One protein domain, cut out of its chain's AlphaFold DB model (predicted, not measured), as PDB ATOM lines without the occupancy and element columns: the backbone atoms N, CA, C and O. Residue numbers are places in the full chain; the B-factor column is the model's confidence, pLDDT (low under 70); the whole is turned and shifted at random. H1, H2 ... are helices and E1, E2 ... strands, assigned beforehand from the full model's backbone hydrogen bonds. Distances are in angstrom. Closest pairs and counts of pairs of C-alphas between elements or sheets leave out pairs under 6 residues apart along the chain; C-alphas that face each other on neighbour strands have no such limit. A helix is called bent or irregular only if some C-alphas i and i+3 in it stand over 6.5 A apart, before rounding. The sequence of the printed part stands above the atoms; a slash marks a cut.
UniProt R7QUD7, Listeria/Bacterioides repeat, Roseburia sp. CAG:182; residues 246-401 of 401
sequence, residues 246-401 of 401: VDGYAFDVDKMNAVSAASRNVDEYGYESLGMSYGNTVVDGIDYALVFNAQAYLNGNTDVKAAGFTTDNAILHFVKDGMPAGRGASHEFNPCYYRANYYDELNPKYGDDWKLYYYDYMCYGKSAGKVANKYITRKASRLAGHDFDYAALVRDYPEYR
ATOM      1  N   VAL A 246      21.514  -7.612 -30.034       90.06
ATOM      2  CA  VAL A 246      21.666  -7.778 -28.586       90.06
ATOM      3  C   VAL A 246      21.739  -9.270 -28.303       90.06
ATOM      4  O   VAL A 246      20.818 -10.006 -28.639       90.06
ATOM      5  N   ASP A 247      22.873  -9.724 -27.770       90.06
ATOM      6  CA  ASP A 247      23.105 -11.120 -27.366       90.06
ATOM      7  C   ASP A 247      22.736 -12.160 -28.447       90.06
ATOM      8  O   ASP A 247      22.215 -13.237 -28.172       90.06
ATOM      9  N   GLY A 248      23.025 -11.824 -29.712       87.25
ATOM     10  CA  GLY A 248      22.786 -12.678 -30.882       87.25
ATOM     11  C   GLY A 248      21.412 -12.515 -31.543       87.25
ATOM     12  O   GLY A 248      21.176 -13.127 -32.582       87.25
ATOM     13  N   TYR A 249      20.536 -11.666 -31.001       89.44
ATOM     14  CA  TYR A 249      19.207 -11.384 -31.544       89.44
ATOM     15  C   TYR A 249      19.153 -10.011 -32.211       89.44
ATOM     16  O   TYR A 249      19.580  -9.019 -31.622       89.44
ATOM     17  N   ALA A 250      18.614  -9.954 -33.430       89.94
ATOM     18  CA  ALA A 250      18.412  -8.712 -34.169       89.94
ATOM     19  C   ALA A 250      16.997  -8.154 -33.943       89.94
ATOM     20  O   ALA A 250      16.019  -8.890 -34.078       89.94
ATOM     21  N   PHE A 251      16.889  -6.858 -33.648       90.56
ATOM     22  CA  PHE A 251      15.618  -6.151 -33.458       90.56
ATOM     23  C   PHE A 251      15.530  -4.929 -34.374       90.56
ATOM     24  O   PHE A 251      16.483  -4.159 -34.476       90.56
ATOM     25  N   ASP A 252      14.379  -4.749 -35.020       88.19
ATOM     26  CA  ASP A 252      14.098  -3.653 -35.953       88.19
ATOM     27  C   ASP A 252      13.856  -2.337 -35.197       88.19
ATOM     28  O   ASP A 252      12.849  -2.176 -34.502       88.19
ATOM     29  N   VAL A 253      14.780  -1.389 -35.340       90.88
ATOM     30  CA  VAL A 253      14.728  -0.078 -34.682       90.88
ATOM     31  C   VAL A 253      13.567   0.765 -35.198       90.88
ATOM     32  O   VAL A 253      12.933   1.462 -34.406       90.88
ATOM     33  N   ASP A 254      13.225   0.666 -36.481       88.56
ATOM     34  CA  ASP A 254      12.126   1.440 -37.055       88.56
ATOM     35  C   ASP A 254      10.775   0.958 -36.514       88.56
ATOM     36  O   ASP A 254       9.931   1.780 -36.148       88.56
ATOM     37  N   LYS A 255      10.582  -0.362 -36.361       90.12
ATOM     38  CA  LYS A 255       9.378  -0.925 -35.713       90.12
ATOM     39  C   LYS A 255       9.268  -0.495 -34.258       90.12
ATOM     40  O   LYS A 255       8.209  -0.021 -33.846       90.12
ATOM     41  N   MET A 256      10.355  -0.624 -33.498       94.06
ATOM     42  CA  MET A 256      10.395  -0.201 -32.098       94.06
ATOM     43  C   MET A 256      10.020   1.281 -31.951       94.06
ATOM     44  O   MET A 256       9.148   1.630 -31.153       94.06
ATOM     45  N   ASN A 257      10.614   2.146 -32.777       94.06
ATOM     46  CA  ASN A 257      10.354   3.583 -32.765       94.06
ATOM     47  C   ASN A 257       8.919   3.923 -33.185       94.06
ATOM     48  O   ASN A 257       8.286   4.779 -32.563       94.06
ATOM     49  N   ALA A 258       8.380   3.248 -34.204       91.44
ATOM     50  CA  ALA A 258       7.007   3.453 -34.657       91.44
ATOM     51  C   ALA A 258       5.984   3.105 -33.562       91.44
ATOM     52  O   ALA A 258       5.047   3.870 -33.322       91.44
ATOM     53  N   VAL A 259       6.182   1.987 -32.855       92.44
ATOM     54  CA  VAL A 259       5.295   1.560 -31.760       92.44
ATOM     55  C   VAL A 259       5.407   2.496 -30.550       92.44
ATOM     56  O   VAL A 259       4.386   2.879 -29.970       92.44
ATOM     57  N   SER A 260       6.620   2.924 -30.189       93.75
ATOM     58  CA  SER A 260       6.836   3.921 -29.131       93.75
ATOM     59  C   SER A 260       6.174   5.265 -29.459       93.75
ATOM     60  O   SER A 260       5.510   5.850 -28.600       93.75
ATOM     61  N   ALA A 261       6.267   5.733 -30.707       90.38
ATOM     62  CA  ALA A 261       5.597   6.954 -31.154       90.38
ATOM     63  C   ALA A 261       4.062   6.835 -31.093       90.38
ATOM     64  O   ALA A 261       3.393   7.746 -30.603       90.38
ATOM     65  N   ALA A 262       3.500   5.705 -31.536       88.50
ATOM     66  CA  ALA A 262       2.062   5.450 -31.459       88.50
ATOM     67  C   ALA A 262       1.553   5.457 -30.007       88.50
ATOM     68  O   ALA A 262       0.536   6.085 -29.717       88.50
ATOM     69  N   SER A 263       2.298   4.836 -29.087       84.56
ATOM     70  CA  SER A 263       1.940   4.761 -27.663       84.56
ATOM     71  C   SER A 263       1.878   6.144 -27.001       84.56
ATOM     72  O   SER A 263       0.983   6.411 -26.200       84.56
ATOM     73  N   ARG A 264       2.787   7.057 -27.381       84.69
ATOM     74  CA  ARG A 264       2.768   8.456 -26.921       84.69
ATOM     75  C   ARG A 264       1.581   9.241 -27.477       84.69
ATOM     76  O   ARG A 264       0.927   9.950 -26.725       84.69
ATOM     77  N   ASN A 265       1.291   9.112 -28.774       80.12
ATOM     78  CA  ASN A 265       0.255   9.910 -29.447       80.12
ATOM     79  C   ASN A 265      -1.156   9.665 -28.915       80.12
ATOM     80  O   ASN A 265      -1.992  10.564 -28.941       80.12
ATOM     81  N   VAL A 266      -1.432   8.444 -28.473       70.50
ATOM     82  CA  VAL A 266      -2.735   8.101 -27.904       70.50
ATOM     83  C   VAL A 266      -2.843   8.603 -26.454       70.50
ATOM     84  O   VAL A 266      -3.946   8.629 -25.919       70.50
ATOM     85  N   ASP A 267      -1.718   8.999 -25.828       68.00
ATOM     86  CA  ASP A 267      -1.526   9.011 -24.371       68.00
ATOM     87  C   ASP A 267      -2.330   7.869 -23.745       68.00
ATOM     88  O   ASP A 267      -3.194   8.083 -22.899       68.00
ATOM     89  N   GLU A 268      -2.112   6.649 -24.260       65.38
ATOM     90  CA  GLU A 268      -3.019   5.497 -24.098       65.38
ATOM     91  C   GLU A 268      -3.335   5.193 -22.622       65.38
ATOM     92  O   GLU A 268      -4.364   4.602 -22.301       65.38
ATOM     93  N   TYR A 269      -2.490   5.682 -21.715       67.44
ATOM     94  CA  TYR A 269      -2.541   5.430 -20.280       67.44
ATOM     95  C   TYR A 269      -2.686   6.702 -19.445       67.44
ATOM     96  O   TYR A 269      -2.580   6.655 -18.219       67.44
ATOM     97  N   GLY A 270      -2.940   7.837 -20.096       71.75
ATOM     98  CA  GLY A 270      -3.180   9.115 -19.445       71.75
ATOM     99  C   GLY A 270      -1.972   9.631 -18.669       71.75
ATOM    100  O   GLY A 270      -2.171  10.289 -17.648       71.75
ATOM    101  N   TYR A 271      -0.737   9.326 -19.080       77.94
ATOM    102  CA  TYR A 271       0.475   9.743 -18.371       77.94
ATOM    103  C   TYR A 271       0.510  11.253 -18.172       77.94
ATOM    104  O   TYR A 271       0.791  11.717 -17.065       77.94
ATOM    105  N   GLU A 272       0.168  12.026 -19.203       74.75
ATOM    106  CA  GLU A 272       0.130  13.482 -19.086       74.75
ATOM    107  C   GLU A 272      -1.003  13.924 -18.155       74.75
ATOM    108  O   GLU A 272      -0.795  14.773 -17.284       74.75
ATOM    109  N   SER A 273      -2.171  13.278 -18.245       74.38
ATOM    110  CA  SER A 273      -3.310  13.542 -17.352       74.38
ATOM    111  C   SER A 273      -3.035  13.192 -15.877       74.38
ATOM    112  O   SER A 273      -3.617  13.797 -14.977       74.38
ATOM    113  N   LEU A 274      -2.106  12.264 -15.623       77.44
ATOM    114  CA  LEU A 274      -1.624  11.851 -14.301       77.44
ATOM    115  C   LEU A 274      -0.403  12.663 -13.827       77.44
ATOM    116  O   LEU A 274       0.158  12.371 -12.770       77.44
ATOM    117  N   GLY A 275       0.033  13.669 -14.596       78.88
ATOM    118  CA  GLY A 275       1.202  14.495 -14.282       78.88
ATOM    119  C   GLY A 275       2.541  13.753 -14.391       78.88
ATOM    120  O   GLY A 275       3.533  14.182 -13.800       78.88
ATOM    121  N   MET A 276       2.588  12.636 -15.118       81.50
ATOM    122  CA  MET A 276       3.775  11.804 -15.314       81.50
ATOM    123  C   MET A 276       4.404  12.053 -16.686       81.50
ATOM    124  O   MET A 276       4.210  11.290 -17.629       81.50
ATOM    125  N   SER A 277       5.193  13.123 -16.791       83.94
ATOM    126  CA  SER A 277       5.901  13.453 -18.034       83.94
ATOM    127  C   SER A 277       6.797  12.303 -18.511       83.94
ATOM    128  O   SER A 277       7.550  11.720 -17.723       83.94
ATOM    129  N   TYR A 278       6.750  12.014 -19.816       85.12
ATOM    130  CA  TYR A 278       7.620  11.026 -20.460       85.12
ATOM    131  C   TYR A 278       9.107  11.363 -20.312       85.12
ATOM    132  O   TYR A 278       9.917  10.445 -20.198       85.12
ATOM    133  N   GLY A 279       9.461  12.652 -20.253       87.81
ATOM    134  CA  GLY A 279      10.855  13.094 -20.258       87.81
ATOM    135  C   GLY A 279      11.585  12.698 -21.545       87.81
ATOM    136  O   GLY A 279      10.964  12.534 -22.596       87.81
ATOM    137  N   ASN A 280      12.908  12.546 -21.466       91.88
ATOM    138  CA  ASN A 280      13.686  11.983 -22.567       91.88
ATOM    139  C   ASN A 280      13.576  10.450 -22.561       91.88
ATOM    140  O   ASN A 280      13.871   9.817 -21.550       91.88
ATOM    141  N   THR A 281      13.197   9.859 -23.694       94.44
ATOM    142  CA  THR A 281      13.015   8.406 -23.866       94.44
ATOM    143  C   THR A 281      13.963   7.794 -24.897       94.44
ATOM    144  O   THR A 281      13.889   6.592 -25.140       94.44
ATOM    145  N   VAL A 282      14.843   8.594 -25.510       95.25
ATOM    146  CA  VAL A 282      15.652   8.170 -26.659       95.25
ATOM    147  C   VAL A 282      17.115   7.969 -26.270       95.25
ATOM    148  O   VAL A 282      17.735   8.854 -25.676       95.25
ATOM    149  N   VAL A 283      17.682   6.824 -26.657       94.62
ATOM    150  CA  VAL A 283      19.116   6.502 -26.546       94.62
ATOM    151  C   VAL A 283      19.562   5.812 -27.831       94.62
ATOM    152  O   VAL A 283      18.891   4.896 -28.296       94.62
ATOM    153  N   ASP A 284      20.668   6.278 -28.418       91.06
ATOM    154  CA  ASP A 284      21.287   5.713 -29.630       91.06
ATOM    155  C   ASP A 284      20.312   5.490 -30.805       91.06
ATOM    156  O   ASP A 284      20.405   4.520 -31.550       91.06
ATOM    157  N   GLY A 285      19.356   6.410 -30.976       88.94
ATOM    158  CA  GLY A 285      18.361   6.354 -32.054       88.94
ATOM    159  C   GLY A 285      17.160   5.440 -31.786       88.94
ATOM    160  O   GLY A 285      16.296   5.333 -32.654       88.94
ATOM    161  N   ILE A 286      17.069   4.828 -30.601       94.88
ATOM    162  CA  ILE A 286      15.939   3.994 -30.171       94.88
ATOM    163  C   ILE A 286      15.082   4.771 -29.174       94.88
ATOM    164  O   ILE A 286      15.588   5.260 -28.165       94.88
ATOM    165  N   ASP A 287      13.782   4.858 -29.440       96.00
ATOM    166  CA  ASP A 287      12.765   5.423 -28.558       96.00
ATOM    167  C   ASP A 287      12.152   4.324 -27.683       96.00
ATOM    168  O   ASP A 287      11.457   3.429 -28.167       96.00
ATOM    169  N   TYR A 288      12.377   4.412 -26.373       96.44
ATOM    170  CA  TYR A 288      11.902   3.447 -25.382       96.44
ATOM    171  C   TYR A 288      10.531   3.804 -24.792       96.44
ATOM    172  O   TYR A 288      10.105   3.154 -23.839       96.44
ATOM    173  N   ALA A 289       9.819   4.808 -25.318       94.44
ATOM    174  CA  ALA A 289       8.583   5.311 -24.711       94.44
ATOM    175  C   ALA A 289       7.498   4.243 -24.458       94.44
ATOM    176  O   ALA A 289       6.718   4.387 -23.518       94.44
ATOM    177  N   LEU A 290       7.455   3.151 -25.234       95.06
ATOM    178  CA  LEU A 290       6.540   2.031 -24.970       95.06
ATOM    179  C   LEU A 290       6.796   1.356 -23.606       95.06
ATOM    180  O   LEU A 290       5.863   0.944 -22.914       95.06
ATOM    181  N   VAL A 291       8.063   1.213 -23.218       96.75
ATOM    182  CA  VAL A 291       8.491   0.453 -22.028       96.75
ATOM    183  C   VAL A 291       9.065   1.340 -20.923       96.75
ATOM    184  O   VAL A 291       9.368   0.850 -19.837       96.75
ATOM    185  N   PHE A 292       9.194   2.641 -21.180       96.19
ATOM    186  CA  PHE A 292       9.814   3.608 -20.289       96.19
ATOM    187  C   PHE A 292       9.053   4.938 -20.276       96.19
ATOM    188  O   PHE A 292       8.859   5.583 -21.303       96.19
ATOM    189  N   ASN A 293       8.701   5.396 -19.077       94.38
ATOM    190  CA  ASN A 293       8.296   6.768 -18.800       94.38
ATOM    191  C   ASN A 293       9.193   7.302 -17.676       94.38
ATOM    192  O   ASN A 293       9.262   6.703 -16.600       94.38
ATOM    193  N   ALA A 294       9.894   8.418 -17.906       94.62
ATOM    194  CA  ALA A 294      10.942   8.858 -16.990       94.62
ATOM    195  C   ALA A 294      10.414   9.161 -15.581       94.62
ATOM    196  O   ALA A 294      11.041   8.788 -14.585       94.62
ATOM    197  N   GLN A 295       9.240   9.792 -15.474       94.06
ATOM    198  CA  GLN A 295       8.646  10.101 -14.177       94.06
ATOM    199  C   GLN A 295       8.155   8.839 -13.453       94.06
ATOM    200  O   GLN A 295       8.388   8.704 -12.247       94.06
ATOM    201  N   ALA A 296       7.515   7.907 -14.167       93.19
ATOM    202  CA  ALA A 296       7.079   6.628 -13.611       93.19
ATOM    203  C   ALA A 296       8.275   5.801 -13.115       93.19
ATOM    204  O   ALA A 296       8.255   5.298 -11.990       93.19
ATOM    205  N   TYR A 297       9.353   5.741 -13.902       96.12
ATOM    206  CA  TYR A 297      10.575   5.034 -13.538       96.12
ATOM    207  C   TYR A 297      11.204   5.592 -12.259       96.12
ATOM    208  O   TYR A 297      11.483   4.825 -11.339       96.12
ATOM    209  N   LEU A 298      11.362   6.916 -12.151       95.81
ATOM    210  CA  LEU A 298      11.919   7.563 -10.956       95.81
ATOM    211  C   LEU A 298      11.022   7.419  -9.720       95.81
ATOM    212  O   LEU A 298      11.522   7.384  -8.596       95.81
ATOM    213  N   ASN A 299       9.701   7.351  -9.902       93.25
ATOM    214  CA  ASN A 299       8.766   7.136  -8.799       93.25
ATOM    215  C   ASN A 299       8.795   5.685  -8.298       93.25
ATOM    216  O   ASN A 299       8.741   5.467  -7.090       93.25
ATOM    217  N   GLY A 300       8.908   4.710  -9.206       92.88
ATOM    218  CA  GLY A 300       9.015   3.289  -8.864       92.88
ATOM    219  C   GLY A 300      10.398   2.874  -8.350       92.88
ATOM    220  O   GLY A 300      10.504   1.935  -7.567       92.88
ATOM    221  N   ASN A 301      11.454   3.592  -8.741       95.44
ATOM    222  CA  ASN A 301      12.849   3.275  -8.427       95.44
ATOM    223  C   ASN A 301      13.482   4.413  -7.616       95.44
ATOM    224  O   ASN A 301      14.249   5.238  -8.118       95.44
ATOM    225  N   THR A 302      13.101   4.485  -6.339       95.88
ATOM    226  CA  THR A 302      13.493   5.585  -5.441       95.88
ATOM    227  C   THR A 302      14.999   5.673  -5.194       95.88
ATOM    228  O   THR A 302      15.499   6.764  -4.934       95.88
ATOM    229  N   ASP A 303      15.729   4.566  -5.339       97.06
ATOM    230  CA  ASP A 303      17.193   4.511  -5.315       97.06
ATOM    231  C   ASP A 303      17.807   5.322  -6.465       97.06
ATOM    232  O   ASP A 303      18.711   6.128  -6.248       97.06
ATOM    233  N   VAL A 304      17.250   5.191  -7.669       96.88
ATOM    234  CA  VAL A 304      17.677   5.931  -8.865       96.88
ATOM    235  C   VAL A 304      17.390   7.421  -8.702       96.88
ATOM    236  O   VAL A 304      18.239   8.267  -8.980       96.88
ATOM    237  N   LYS A 305      16.214   7.761  -8.165       95.12
ATOM    238  CA  LYS A 305      15.859   9.152  -7.850       95.12
ATOM    239  C   LYS A 305      16.767   9.748  -6.770       95.12
ATOM    240  O   LYS A 305      17.206  10.887  -6.905       95.12
ATOM    241  N   ALA A 306      17.087   8.987  -5.722       96.62
ATOM    242  CA  ALA A 306      17.994   9.409  -4.654       96.62
ATOM    243  C   ALA A 306      19.443   9.581  -5.141       96.62
ATOM    244  O   ALA A 306      20.158  10.439  -4.629       96.62
ATOM    245  N   ALA A 307      19.854   8.825  -6.164       96.75
ATOM    246  CA  ALA A 307      21.133   8.996  -6.848       96.75
ATOM    247  C   ALA A 307      21.200  10.264  -7.731       96.75
ATOM    248  O   ALA A 307      22.253  10.560  -8.293       96.75
ATOM    249  N   GLY A 308      20.109  11.034  -7.834       96.06
ATOM    250  CA  GLY A 308      20.074  12.337  -8.501       96.06
ATOM    251  C   GLY A 308      19.689  12.300  -9.981       96.06
ATOM    252  O   GLY A 308      19.820  13.320 -10.658       96.06
ATOM    253  N   PHE A 309      19.208  11.164 -10.496       96.81
ATOM    254  CA  PHE A 309      18.671  11.100 -11.855       96.81
ATOM    255  C   PHE A 309      17.365  11.898 -11.970       96.81
ATOM    256  O   PHE A 309      16.522  11.904 -11.069       96.81
ATOM    257  N   THR A 310      17.200  12.568 -13.105       95.62
ATOM    258  CA  THR A 310      16.052  13.413 -13.444       95.62
ATOM    259  C   THR A 310      15.334  12.856 -14.667       95.62
ATOM    260  O   THR A 310      15.797  11.911 -15.306       95.62
ATOM    261  N   THR A 311      14.199  13.449 -15.033       93.88
ATOM    262  CA  THR A 311      13.446  13.053 -16.231       93.88
ATOM    263  C   THR A 311      14.239  13.190 -17.537       93.88
ATOM    264  O   THR A 311      13.851  12.600 -18.541       93.88
ATOM    265  N   ASP A 312      15.356  13.922 -17.529       92.19
ATOM    266  CA  ASP A 312      16.190  14.158 -18.713       92.19
ATOM    267  C   ASP A 312      17.231  13.051 -18.938       92.19
ATOM    268  O   ASP A 312      17.618  12.782 -20.076       92.19
ATOM    269  N   ASN A 313      17.703  12.406 -17.864       95.00
ATOM    270  CA  ASN A 313      18.808  11.440 -17.918       95.00
ATOM    271  C   ASN A 313      18.469  10.054 -17.342       95.00
ATOM    272  O   ASN A 313      19.279   9.136 -17.464       95.00
ATOM    273  N   ALA A 314      17.278   9.870 -16.763       97.19
ATOM    274  CA  ALA A 314      16.833   8.591 -16.217       97.19
ATOM    275  C   ALA A 314      16.823   7.458 -17.259       97.19
ATOM    276  O   ALA A 314      17.051   6.304 -16.895       97.19
ATOM    277  N   ILE A 315      16.626   7.779 -18.544       97.69
ATOM    278  CA  ILE A 315      16.679   6.797 -19.633       97.69
ATOM    279  C   ILE A 315      18.061   6.145 -19.765       97.69
ATOM    280  O   ILE A 315      18.146   4.944 -19.997       97.69
ATOM    281  N   LEU A 316      19.147   6.890 -19.531       96.94
ATOM    282  CA  LEU A 316      20.506   6.344 -19.600       96.94
ATOM    283  C   LEU A 316      20.714   5.264 -18.535       96.94
ATOM    284  O   LEU A 316      21.270   4.208 -18.823       96.94
ATOM    285  N   HIS A 317      20.222   5.511 -17.318       97.88
ATOM    286  CA  HIS A 317      20.251   4.522 -16.243       97.88
ATOM    287  C   HIS A 317      19.317   3.346 -16.535       97.88
ATOM    288  O   HIS A 317      19.668   2.196 -16.290       97.88
ATOM    289  N   PHE A 318      18.121   3.601 -17.062       98.31
ATOM    290  CA  PHE A 318      17.204   2.528 -17.430       98.31
ATOM    291  C   PHE A 318      17.811   1.581 -18.467       98.31
ATOM    292  O   PHE A 318      17.839   0.382 -18.220       98.31
ATOM    293  N   VAL A 319      18.359   2.095 -19.568       97.69
ATOM    294  CA  VAL A 319      18.947   1.256 -20.622       97.69
ATOM    295  C   VAL A 319      20.181   0.507 -20.116       97.69
ATOM    296  O   VAL A 319      20.322  -0.690 -20.361       97.69
ATOM    297  N   LYS A 320      21.064   1.189 -19.377       96.50
ATOM    298  CA  LYS A 320      22.336   0.611 -18.930       96.50
ATOM    299  C   LYS A 320      22.192  -0.360 -17.761       96.50
ATOM    300  O   LYS A 320      22.863  -1.386 -17.748       96.50
ATOM    301  N   ASP A 321      21.361  -0.022 -16.781       97.44
ATOM    302  CA  ASP A 321      21.318  -0.697 -15.481       97.44
ATOM    303  C   ASP A 321      19.916  -1.249 -15.166       97.44
ATOM    304  O   ASP A 321      19.778  -2.296 -14.538       97.44
ATOM    305  N   GLY A 322      18.857  -0.580 -15.629       97.69
ATOM    306  CA  GLY A 322      17.474  -0.976 -15.364       97.69
ATOM    307  C   GLY A 322      17.005  -2.195 -16.153       97.69
ATOM    308  O   GLY A 322      16.494  -3.138 -15.552       97.69
ATOM    309  N   MET A 323      17.199  -2.200 -17.472       97.88
ATOM    310  CA  MET A 323      16.811  -3.303 -18.353       97.88
ATOM    311  C   MET A 323      17.564  -4.597 -18.016       97.88
ATOM    312  O   MET A 323      16.889  -5.612 -17.863       97.88
ATOM    313  N   PRO A 324      18.901  -4.608 -17.802       97.19
ATOM    314  CA  PRO A 324      19.598  -5.822 -17.361       97.19
ATOM    315  C   PRO A 324      19.128  -6.343 -16.000       97.19
ATOM    316  O   PRO A 324      19.221  -7.535 -15.735       97.19
ATOM    317  N   ALA A 325      18.619  -5.459 -15.136       96.25
ATOM    318  CA  ALA A 325      18.076  -5.818 -13.829       96.25
ATOM    319  C   ALA A 325      16.568  -6.143 -13.851       96.25
ATOM    320  O   ALA A 325      15.989  -6.370 -12.790       96.25
ATOM    321  N   GLY A 326      15.912  -6.128 -15.018       95.88
ATOM    322  CA  GLY A 326      14.480  -6.418 -15.145       95.88
ATOM    323  C   GLY A 326      13.561  -5.384 -14.477       95.88
ATOM    324  O   GLY A 326      12.458  -5.720 -14.041       95.88
ATOM    325  N   ARG A 327      13.991  -4.120 -14.351       96.56
ATOM    326  CA  ARG A 327      13.208  -3.072 -13.673       96.56
ATOM    327  C   ARG A 327      11.995  -2.627 -14.494       96.56
ATOM    328  O   ARG A 327      12.111  -2.266 -15.666       96.56
ATOM    329  N   GLY A 328      10.831  -2.551 -13.854       93.94
ATOM    330  CA  GLY A 328       9.661  -1.885 -14.431       93.94
ATOM    331  C   GLY A 328       9.891  -0.376 -14.566       93.94
ATOM    332  O   GLY A 328      10.386   0.266 -13.634       93.94
ATOM    333  N   ALA A 329       9.531   0.184 -15.721       93.62
ATOM    334  CA  ALA A 329       9.699   1.608 -16.019       93.62
ATOM    335  C   ALA A 329       8.479   2.267 -16.681       93.62
ATOM    336  O   ALA A 329       8.497   3.469 -16.940       93.62
ATOM    337  N   SER A 330       7.406   1.510 -16.907       91.44
ATOM    338  CA  SER A 330       6.109   2.012 -17.354       91.44
ATOM    339  C   SER A 330       4.982   1.202 -16.693       91.44
ATOM    340  O   SER A 330       5.220   0.136 -16.125       91.44
ATOM    341  N   HIS A 331       3.749   1.707 -16.741       87.38
ATOM    342  CA  HIS A 331       2.554   0.980 -16.291       87.38
ATOM    343  C   HIS A 331       2.180  -0.188 -17.213       87.38
ATOM    344  O   HIS A 331       1.446  -1.081 -16.803       87.38
ATOM    345  N   GLU A 332       2.702  -0.195 -18.437       88.31
ATOM    346  CA  GLU A 332       2.273  -1.108 -19.497       88.31
ATOM    347  C   GLU A 332       3.194  -2.267 -19.755       88.31
ATOM    348  O   GLU A 332       2.810  -3.269 -20.360       88.31
ATOM    349  N   PHE A 333       4.420  -2.113 -19.292       95.62
ATOM    350  CA  PHE A 333       5.420  -3.113 -19.480       95.62
ATOM    351  C   PHE A 333       6.109  -3.401 -18.162       95.62
ATOM    352  O   PHE A 333       6.794  -2.565 -17.571       95.62
ATOM    353  N   ASN A 334       5.959  -4.646 -17.741       96.31
ATOM    354  CA  ASN A 334       6.814  -5.255 -16.754       96.31
ATOM    355  C   ASN A 334       7.397  -6.538 -17.368       96.31
ATOM    356  O   ASN A 334       6.630  -7.440 -17.731       96.31
ATOM    357  N   PRO A 335       8.733  -6.661 -17.466       96.56
ATOM    358  CA  PRO A 335       9.357  -7.829 -18.083       96.56
ATOM    359  C   PRO A 335       9.016  -9.126 -17.340       96.56
ATOM    360  O   PRO A 335       8.933 -10.174 -17.975       96.56
ATOM    361  N   CYS A 336       8.737  -9.081 -16.032       95.94
ATOM    362  CA  CYS A 336       8.337 -10.260 -15.268       95.94
ATOM    363  C   CYS A 336       6.943 -10.754 -15.668       95.94
ATOM    364  O   CYS A 336       6.751 -11.960 -15.822       95.94
ATOM    365  N   TYR A 337       5.973  -9.852 -15.873       97.94
ATOM    366  CA  TYR A 337       4.657 -10.240 -16.395       97.94
ATOM    367  C   TYR A 337       4.783 -10.789 -17.813       97.94
ATOM    368  O   TYR A 337       4.221 -11.840 -18.111       97.94
ATOM    369  N   TYR A 338       5.565 -10.117 -18.660       98.19
ATOM    370  CA  TYR A 338       5.763 -10.527 -20.045       98.19
ATOM    371  C   TYR A 338       6.418 -11.913 -20.152       98.19
ATOM    372  O   TYR A 338       5.853 -12.821 -20.764       98.19
ATOM    373  N   ARG A 339       7.546 -12.129 -19.461       97.44
ATOM    374  CA  ARG A 339       8.228 -13.430 -19.388       97.44
ATOM    375  C   ARG A 339       7.319 -14.516 -18.829       97.44
ATOM    376  O   ARG A 339       7.313 -15.615 -19.363       97.44
ATOM    377  N   ALA A 340       6.551 -14.238 -17.775       97.31
ATOM    378  CA  ALA A 340       5.687 -15.240 -17.155       97.31
ATOM    379  C   ALA A 340       4.507 -15.647 -18.049       97.31
ATOM    380  O   ALA A 340       4.156 -16.825 -18.109       97.31
ATOM    381  N   ASN A 341       3.890 -14.682 -18.734       98.06
ATOM    382  CA  ASN A 341       2.746 -14.926 -19.611       98.06
ATOM    383  C   ASN A 341       3.131 -15.729 -20.858       98.06
ATOM    384  O   ASN A 341       2.335 -16.544 -21.318       98.06
ATOM    385  N   TYR A 342       4.344 -15.518 -21.372       97.69
ATOM    386  CA  TYR A 342       4.848 -16.129 -22.605       97.69
ATOM    387  C   TYR A 342       6.081 -17.002 -22.350       97.69
ATOM    388  O   TYR A 342       6.977 -17.089 -23.188       97.69
ATOM    389  N   TYR A 343       6.148 -17.639 -21.177       95.75
ATOM    390  CA  TYR A 343       7.341 -18.354 -20.722       95.75
ATOM    391  C   TYR A 343       7.756 -19.465 -21.681       95.75
ATOM    392  O   TYR A 343       8.909 -19.513 -22.092       95.75
ATOM    393  N   ASP A 344       6.807 -20.306 -22.089       93.88
ATOM    394  CA  ASP A 344       7.081 -21.462 -22.945       93.88
ATOM    395  C   ASP A 344       7.604 -21.038 -24.341       93.88
ATOM    396  O   ASP A 344       8.339 -21.785 -24.981       93.88
ATOM    397  N   GLU A 345       7.293 -19.815 -24.793       95.50
ATOM    398  CA  GLU A 345       7.749 -19.251 -26.073       95.50
ATOM    399  C   GLU A 345       9.076 -18.482 -25.951       95.50
ATOM    400  O   GLU A 345       9.962 -18.614 -26.800       95.50
ATOM    401  N   LEU A 346       9.202 -17.634 -24.925       96.69
ATOM    402  CA  LEU A 346      10.284 -16.653 -24.810       96.69
ATOM    403  C   LEU A 346      11.440 -17.139 -23.936       96.69
ATOM    404  O   LEU A 346      12.592 -16.823 -24.220       96.69
ATOM    405  N   ASN A 347      11.172 -17.916 -22.882       95.00
ATOM    406  CA  ASN A 347      12.216 -18.415 -21.987       95.00
ATOM    407  C   ASN A 347      13.246 -19.309 -22.697       95.00
ATOM    408  O   ASN A 347      14.433 -19.114 -22.443       95.00
ATOM    409  N   PRO A 348      12.864 -20.212 -23.626       94.94
ATOM    410  CA  PRO A 348      13.847 -20.974 -24.397       94.94
ATOM    411  C   PRO A 348      14.763 -20.109 -25.273       94.94
ATOM    412  O   PRO A 348      15.861 -20.544 -25.605       94.94
ATOM    413  N   LYS A 349      14.321 -18.902 -25.660       94.44
ATOM    414  CA  LYS A 349      15.103 -17.964 -26.480       94.44
ATOM    415  C   LYS A 349      16.018 -17.097 -25.614       94.44
ATOM    416  O   LYS A 349      17.209 -16.979 -25.890       94.44
ATOM    417  N   TYR A 350      15.453 -16.470 -24.587       96.06
ATOM    418  CA  TYR A 350      16.098 -15.355 -23.889       96.06
ATOM    419  C   TYR A 350      16.656 -15.728 -22.517       96.06
ATOM    420  O   TYR A 350      17.562 -15.057 -22.027       96.06
ATOM    421  N   GLY A 351      16.155 -16.804 -21.904       94.44
ATOM    422  CA  GLY A 351      16.563 -17.224 -20.567       94.44
ATOM    423  C   GLY A 351      16.474 -16.077 -19.560       94.44
ATOM    424  O   GLY A 351      15.427 -15.453 -19.406       94.44
ATOM    425  N   ASP A 352      17.584 -15.798 -18.881       94.06
ATOM    426  CA  ASP A 352      17.675 -14.750 -17.860       94.06
ATOM    427  C   ASP A 352      18.157 -13.395 -18.399       94.06
ATOM    428  O   ASP A 352      18.389 -12.472 -17.614       94.06
ATOM    429  N   ASP A 353      18.293 -13.233 -19.720       96.56
ATOM    430  CA  ASP A 353      18.619 -11.931 -20.296       96.56
ATOM    431  C   ASP A 353      17.377 -11.042 -20.372       96.56
ATOM    432  O   ASP A 353      16.609 -11.040 -21.340       96.56
ATOM    433  N   TRP A 354      17.199 -10.242 -19.324       97.12
ATOM    434  CA  TRP A 354      16.079  -9.323 -19.211       97.12
ATOM    435  C   TRP A 354      15.985  -8.324 -20.361       97.12
ATOM    436  O   TRP A 354      14.864  -8.005 -20.751       97.12
ATOM    437  N   LYS A 355      17.104  -7.867 -20.950       97.25
ATOM    438  CA  LYS A 355      17.087  -6.854 -22.022       97.25
ATOM    439  C   LYS A 355      16.288  -7.344 -23.227       97.25
ATOM    440  O   LYS A 355      15.520  -6.574 -23.804       97.25
ATOM    441  N   LEU A 356      16.436  -8.624 -23.574       98.06
ATOM    442  CA  LEU A 356      15.786  -9.223 -24.741       98.06
ATOM    443  C   LEU A 356      14.259  -9.176 -24.642       98.06
ATOM    444  O   LEU A 356      13.596  -8.961 -25.651       98.06
ATOM    445  N   TYR A 357      13.690  -9.268 -23.436       98.25
ATOM    446  CA  TYR A 357      12.242  -9.161 -23.231       98.25
ATOM    447  C   TYR A 357      11.691  -7.760 -23.535       98.25
ATOM    448  O   TYR A 357      10.566  -7.646 -24.023       98.25
ATOM    449  N   TYR A 358      12.458  -6.695 -23.276       98.31
ATOM    450  CA  TYR A 358      12.051  -5.328 -23.626       98.31
ATOM    451  C   TYR A 358      12.083  -5.124 -25.141       98.31
ATOM    452  O   TYR A 358      11.109  -4.632 -25.713       98.31
ATOM    453  N   TYR A 359      13.179  -5.528 -25.791       97.62
ATOM    454  CA  TYR A 359      13.329  -5.390 -27.239       97.62
ATOM    455  C   TYR A 359      12.315  -6.245 -28.006       97.62
ATOM    456  O   TYR A 359      11.705  -5.757 -28.957       97.62
ATOM    457  N   ASP A 360      12.049  -7.473 -27.552       97.88
ATOM    458  CA  ASP A 360      11.005  -8.328 -28.122       97.88
ATOM    459  C   ASP A 360       9.619  -7.685 -27.997       97.88
ATOM    460  O   ASP A 360       8.870  -7.644 -28.970       97.88
ATOM    461  N   TYR A 361       9.282  -7.098 -26.844       97.94
ATOM    462  CA  TYR A 361       7.987  -6.440 -26.687       97.94
ATOM    463  C   TYR A 361       7.837  -5.194 -27.568       97.94
ATOM    464  O   TYR A 361       6.789  -5.015 -28.196       97.94
ATOM    465  N   MET A 362       8.883  -4.363 -27.650       97.06
ATOM    466  CA  MET A 362       8.909  -3.172 -28.505       97.06
ATOM    467  C   MET A 362       8.840  -3.513 -29.994       97.06
ATOM    468  O   MET A 362       8.194  -2.793 -30.751       97.06
ATOM    469  N   CYS A 363       9.487  -4.598 -30.417       94.75
ATOM    470  CA  CYS A 363       9.576  -4.972 -31.824       94.75
ATOM    471  C   CYS A 363       8.403  -5.858 -32.288       94.75
ATOM    472  O   CYS A 363       7.961  -5.746 -33.435       94.75
ATOM    473  N   TYR A 364       7.894  -6.735 -31.417       94.81
ATOM    474  CA  TYR A 364       6.939  -7.793 -31.772       94.81
ATOM    475  C   TYR A 364       5.754  -7.898 -30.807       94.81
ATOM    476  O   TYR A 364       4.615  -8.056 -31.239       94.81
ATOM    477  N   GLY A 365       5.992  -7.824 -29.495       96.56
ATOM    478  CA  GLY A 365       4.968  -8.142 -28.498       96.56
ATOM    479  C   GLY A 365       3.739  -7.231 -28.546       96.56
ATOM    480  O   GLY A 365       2.616  -7.735 -28.606       96.56
ATOM    481  N   LYS A 366       3.923  -5.904 -28.570       94.44
ATOM    482  CA  LYS A 366       2.794  -4.952 -28.590       94.44
ATOM    483  C   LYS A 366       1.962  -5.067 -29.869       94.44
ATOM    484  O   LYS A 366       0.738  -5.037 -29.788       94.44
ATOM    485  N   SER A 367       2.593  -5.238 -31.034       92.50
ATOM    486  CA  SER A 367       1.877  -5.393 -32.311       92.50
ATOM    487  C   SER A 367       1.143  -6.733 -32.418       92.50
ATOM    488  O   SER A 367       0.071  -6.788 -33.012       92.50
ATOM    489  N   ALA A 368       1.659  -7.785 -31.775       92.81
ATOM    490  CA  ALA A 368       0.986  -9.076 -31.631       92.81
ATOM    491  C   ALA A 368      -0.106  -9.092 -30.538       92.81
ATOM    492  O   ALA A 368      -0.667 -10.148 -30.247       92.81
ATOM    493  N   GLY A 369      -0.394  -7.954 -29.892       95.00
ATOM    494  CA  GLY A 369      -1.414  -7.851 -28.844       95.00
ATOM    495  C   GLY A 369      -1.050  -8.566 -27.539       95.00
ATOM    496  O   GLY A 369      -1.937  -8.894 -26.746       95.00
ATOM    497  N   LYS A 370       0.238  -8.837 -27.299       96.94
ATOM    498  CA  LYS A 370       0.683  -9.524 -26.086       96.94
ATOM    499  C   LYS A 370       0.496  -8.647 -24.842       96.94
ATOM    500  O   LYS A 370       0.717  -7.440 -24.867       96.94
ATOM    501  N   VAL A 371       0.123  -9.266 -23.723       97.12
ATOM    502  CA  VAL A 371      -0.155  -8.590 -22.448       97.12
ATOM    503  C   VAL A 371       1.092  -8.597 -21.564       97.12
ATOM    504  O   VAL A 371       1.566  -9.662 -21.164       97.12
ATOM    505  N   ALA A 372       1.592  -7.410 -21.213       97.00
ATOM    506  CA  ALA A 372       2.824  -7.234 -20.435       97.00
ATOM    507  C   ALA A 372       2.655  -6.454 -19.114       97.00
ATOM    508  O   ALA A 372       3.636  -6.232 -18.407       97.00
ATOM    509  N   ASN A 373       1.431  -6.069 -18.739       94.94
ATOM    510  CA  ASN A 373       1.146  -5.271 -17.534       94.94
ATOM    511  C   ASN A 373       0.444  -6.039 -16.402       94.94
ATOM    512  O   ASN A 373       0.204  -5.486 -15.328       94.94
ATOM    513  N   LYS A 374       0.115  -7.314 -16.619       96.75
ATOM    514  CA  LYS A 374      -0.537  -8.188 -15.635       96.75
ATOM    515  C   LYS A 374      -0.334  -9.657 -15.982       96.75
ATOM    516  O   LYS A 374      -0.085  -9.989 -17.139       96.75
ATOM    517  N   TYR A 375      -0.535 -10.547 -15.012       97.62
ATOM    518  CA  TYR A 375      -0.632 -11.981 -15.286       97.62
ATOM    519  C   TYR A 375      -1.944 -12.324 -15.995       97.62
ATOM    520  O   TYR A 375      -3.013 -11.886 -15.566       97.62
ATOM    521  N   ILE A 376      -1.870 -13.154 -17.037       97.44
ATOM    522  CA  ILE A 376      -3.057 -13.648 -17.758       97.44
ATOM    523  C   ILE A 376      -3.462 -15.071 -17.347       97.44
ATOM    524  O   ILE A 376      -4.585 -15.491 -17.614       97.44
ATOM    525  N   THR A 377      -2.591 -15.805 -16.645       96.38
ATOM    526  CA  THR A 377      -2.893 -17.142 -16.109       96.38
ATOM    527  C   THR A 377      -2.382 -17.326 -14.678       96.38
ATOM    528  O   THR A 377      -1.473 -16.632 -14.220       96.38
ATOM    529  N   ARG A 378      -2.936 -18.323 -13.969       95.38
ATOM    530  CA  ARG A 378      -2.410 -18.769 -12.664       95.38
ATOM    531  C   ARG A 378      -1.028 -19.419 -12.775       95.38
ATOM    532  O   ARG A 378      -0.245 -19.303 -11.839       95.38
ATOM    533  N   LYS A 379      -0.731 -20.087 -13.900       95.19
ATOM    534  CA  LYS A 379       0.605 -20.645 -14.178       95.19
ATOM    535  C   LYS A 379       1.632 -19.513 -14.181       95.19
ATOM    536  O   LYS A 379       2.613 -19.598 -13.455       95.19
ATOM    537  N   ALA A 380       1.351 -18.427 -14.903       95.94
ATOM    538  CA  ALA A 380       2.231 -17.265 -14.996       95.94
ATOM    539  C   ALA A 380       2.495 -16.614 -13.627       95.94
ATOM    540  O   ALA A 380       3.648 -16.391 -13.260       95.94
ATOM    541  N   SER A 381       1.449 -16.356 -12.832       96.44
ATOM    542  CA  SER A 381       1.639 -15.736 -11.515       96.44
ATOM    543  C   SER A 381       2.434 -16.619 -10.548       96.44
ATOM    544  O   SER A 381       3.298 -16.115  -9.834       96.44
ATOM    545  N   ARG A 382       2.182 -17.935 -10.540       95.56
ATOM    546  CA  ARG A 382       2.940 -18.892  -9.720       95.56
ATOM    547  C   ARG A 382       4.390 -18.983 -10.179       95.56
ATOM    548  O   ARG A 382       5.280 -18.921  -9.346       95.56
ATOM    549  N   LEU A 383       4.624 -19.073 -11.484       94.69
ATOM    550  CA  LEU A 383       5.962 -19.149 -12.061       94.69
ATOM    551  C   LEU A 383       6.825 -17.945 -11.662       94.69
ATOM    552  O   LEU A 383       7.957 -18.128 -11.226       94.69
ATOM    553  N   ALA A 384       6.279 -16.732 -11.749       92.44
ATOM    554  CA  ALA A 384       6.982 -15.536 -11.292       92.44
ATOM    555  C   ALA A 384       7.250 -15.555  -9.775       92.44
ATOM    556  O   ALA A 384       8.300 -15.101  -9.342       92.44
ATOM    557  N   GLY A 385       6.337 -16.112  -8.972       93.12
ATOM    558  CA  GLY A 385       6.543 -16.309  -7.532       93.12
ATOM    559  C   GLY A 385       7.577 -17.384  -7.172       93.12
ATOM    560  O   GLY A 385       8.017 -17.433  -6.028       93.12
ATOM    561  N   HIS A 386       7.965 -18.227  -8.131       93.94
ATOM    562  CA  HIS A 386       9.063 -19.191  -8.016       93.94
ATOM    563  C   HIS A 386      10.354 -18.678  -8.669       93.94
ATOM    564  O   HIS A 386      11.205 -19.486  -9.027       93.94
ATOM    565  N   ASP A 387      10.490 -17.364  -8.883       92.56
ATOM    566  CA  ASP A 387      11.648 -16.758  -9.553       92.56
ATOM    567  C   ASP A 387      11.977 -17.433 -10.897       92.56
ATOM    568  O   ASP A 387      13.134 -17.580 -11.280       92.56
ATOM    569  N   PHE A 388      10.935 -17.856 -11.623       93.31
ATOM    570  CA  PHE A 388      11.038 -18.551 -12.910       93.31
ATOM    571  C   PHE A 388      11.723 -19.931 -12.861       93.31
ATOM    572  O   PHE A 388      12.012 -20.502 -13.918       93.31
ATOM    573  N   ASP A 389      11.896 -20.513 -11.671       92.62
ATOM    574  CA  ASP A 389      12.294 -21.909 -11.492       92.62
ATOM    575  C   ASP A 389      11.116 -22.839 -11.828       92.62
ATOM    576  O   ASP A 389      10.243 -23.143 -11.005       92.62
ATOM    577  N   TYR A 390      11.094 -23.300 -13.080       90.94
ATOM    578  CA  TYR A 390      10.067 -24.213 -13.575       90.94
ATOM    579  C   TYR A 390      10.069 -25.555 -12.836       90.94
ATOM    580  O   TYR A 390       9.013 -26.154 -12.630       90.94
ATOM    581  N   ALA A 391      11.238 -26.032 -12.399       92.44
ATOM    582  CA  ALA A 391      11.338 -27.292 -11.678       92.44
ATOM    583  C   ALA A 391      10.727 -27.168 -10.275       92.44
ATOM    584  O   ALA A 391       9.995 -28.064  -9.846       92.44
ATOM    585  N   ALA A 392      10.962 -26.048  -9.584       93.56
ATOM    586  CA  ALA A 392      10.302 -25.743  -8.317       93.56
ATOM    587  C   ALA A 392       8.785 -25.587  -8.488       93.56
ATOM    588  O   ALA A 392       8.030 -26.171  -7.709       93.56
ATOM    589  N   LEU A 393       8.335 -24.889  -9.538       94.44
ATOM    590  CA  LEU A 393       6.910 -24.767  -9.855       94.44
ATOM    591  C   LEU A 393       6.263 -26.145 -10.033       94.44
ATOM    592  O   LEU A 393       5.238 -26.420  -9.422       94.44
ATOM    593  N   VAL A 394       6.855 -27.016 -10.849       93.62
ATOM    594  CA  VAL A 394       6.319 -28.353 -11.147       93.62
ATOM    595  C   VAL A 394       6.376 -29.288  -9.936       93.62
ATOM    596  O   VAL A 394       5.538 -30.184  -9.795       93.62
ATOM    597  N   ARG A 395       7.355 -29.103  -9.046       95.38
ATOM    598  CA  ARG A 395       7.422 -29.827  -7.773       95.38
ATOM    599  C   ARG A 395       6.238 -29.471  -6.874       95.38
ATOM    600  O   ARG A 395       5.651 -30.373  -6.279       95.38
ATOM    601  N   ASP A 396       5.900 -28.188  -6.793       94.62
ATOM    602  CA  ASP A 396       4.872 -27.679  -5.883       94.62
ATOM    603  C   ASP A 396       3.461 -27.740  -6.516       94.62
ATOM    604  O   ASP A 396       2.463 -27.869  -5.804       94.62
ATOM    605  N   TYR A 397       3.385 -27.738  -7.852       93.00
ATOM    606  CA  TYR A 397       2.169 -27.811  -8.672       93.00
ATOM    607  C   TYR A 397       2.338 -28.807  -9.838       93.00
ATOM    608  O   TYR A 397       2.583 -28.407 -10.984       93.00
ATOM    609  N   PRO A 398       2.210 -30.124  -9.578       90.81
ATOM    610  CA  PRO A 398       2.416 -31.166 -10.585       90.81
ATOM    611  C   PRO A 398       1.464 -31.101 -11.783       90.81
ATOM    612  O   PRO A 398       1.741 -31.729 -12.802       90.81
ATOM    613  N   GLU A 399       0.357 -30.355 -11.689       92.44
ATOM    614  CA  GLU A 399      -0.564 -30.107 -12.802       92.44
ATOM    615  C   GLU A 399       0.056 -29.302 -13.959       92.44
ATOM    616  O   GLU A 399      -0.534 -29.245 -15.035       92.44
ATOM    617  N   TYR A 400       1.225 -28.686 -13.753       86.88
ATOM    618  CA  TYR A 400       1.970 -27.950 -14.781       86.88
ATOM    619  C   TYR A 400       3.122 -28.749 -15.402       86.88
ATOM    620  O   TYR A 400       3.989 -28.149 -16.036       86.88
ATOM    621  N   ARG A 401       3.170 -30.067 -15.183       80.88
ATOM    622  CA  ARG A 401       4.154 -30.947 -15.832       80.88
ATOM    623  C   ARG A 401       4.087 -30.909 -17.348       80.88
ATOM    624  O   ARG A 401       2.958 -30.862 -17.883       80.88
TER     625      ARG A 401
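What this domain is: This is residues 246 to 401 of the 401 residues of the protein "Listeria/Bacterioides repeat" of Roseburia sp. CAG:182 (UniProt R7QUD7). Picture a body of short helices set crosswise: H5, H6 and H7 make its middle, H1 and the group H2, H3 and H4 make one end of the longest axis, and H8 followed by H9 makes the other. H1, the longest helix, meets H7 near their ends and makes a corner with it, its residues 253 to 265 starting by the last part of H7; H3 is far from H1 at that same end of the body, and the long stretch 266 to 293, with no named element, links H1 to H2. The printed part has 156 residues with one named strand and nine named helices, in the order E1, H1, H2, H3, H4, H5, H6, H7, H8, H9, and its class is mostly helix. It is compact, with a radius of gyration of the C-alphas of 15.9 A, and spans 47 by 34 by 30 A.

How they stand to each other: Start at H1, residues 253 to 265, and go to the hub H7, residues 354 to 365, which touches three other helices. H7 touches H1 with residues 359 to 363 alone, about perpendicular at 75 degrees; the closest C-alphas, of Met 256 and Cys 363, are 4.8 A apart. Before H1 in the chain comes the strand E1, residues 249 to 252, which pairs with no named strand and meets H1 only through their link; E1 and H7 have 5 pairs of C-alphas within 8 A, the closest being those of Asp 252 and Cys 363, 6.3 A apart. With residues 354 to 358 alone H7 touches H5, residues 335 to 341, at a steep tilt of 64 degrees, the same way; the closest C-alphas, of Pro 335 and Tyr 357, are 6.0 A apart. With residues 356 to 357 alone H7 only just touches H6, residues 343 to 350, with 3 pairs of C-alphas within 8 A, the closest being Tyr 350 and Leu 356 at 6.2 A. From H5 move to H8, residues 378 to 385: they touch, opposite ways at a tilt of 35.1 degrees, only just steep, and the C-alphas of Ala 340 and Ala 380 come closest at 4.6 A. H8 only just touches H9, residues 390 to 396, with 3 pairs of C-alphas within 8 A, about perpendicular at 74 degrees; the closest C-alphas are those of Leu 383 and Leu 393, 6.1 A apart. Toward the other end, H4, residues 314 to 322, is near H7, with 6 pairs of C-alphas within 10 A. H4 touches H2, residues 294 to 300, at a steep tilt of 54 degrees, the same way, with C-alphas 294 and 314 closest at 5.9 A. H2 only just touches H3, residues 302 to 306, and only at the corner, with 3 pairs within 8 A; the C-alphas of Leu 298 and Lys 305 are closest at 5.3 A. H1 and H2 are apart. Every O i to N i+4 pair is within hydrogen-bond range in H1, H2, H3, H4, H5, H8 and H9, against 2 of 4 in H6 and 7 of 8 in H7.

Where its parts are: Find C-alpha 249 at (19.207, -11.384, -31.544), where E1 begins its 10.3 A. H1 runs 18.3 A from C-alpha 253 at (14.728, -0.078, -34.682). H2 measures 10.0 A, H3 6.0 A, H4 9.6 A, H5 9.8 A and H6 9.8 A. H6 is irregular, but only just: C-alphas 345 and 348 are 6.6 A apart. H7 measures 14.5 A and H8 10.6 A; H9 runs 9.9 A to C-alpha 396 at (4.872, -27.679, -5.883).

The domain as a whole: The two C-alphas farthest apart, of Asp 312 and Pro 398, are 48.1 A from each other. The printed part has no cut and ends at Arg 401, the chain's last residue. The links H1 to H2, H4 to H5 and H7 to H8 are long. The mean pLDDT of the printed part is 92.7, and residues 267 to 269 are under 70.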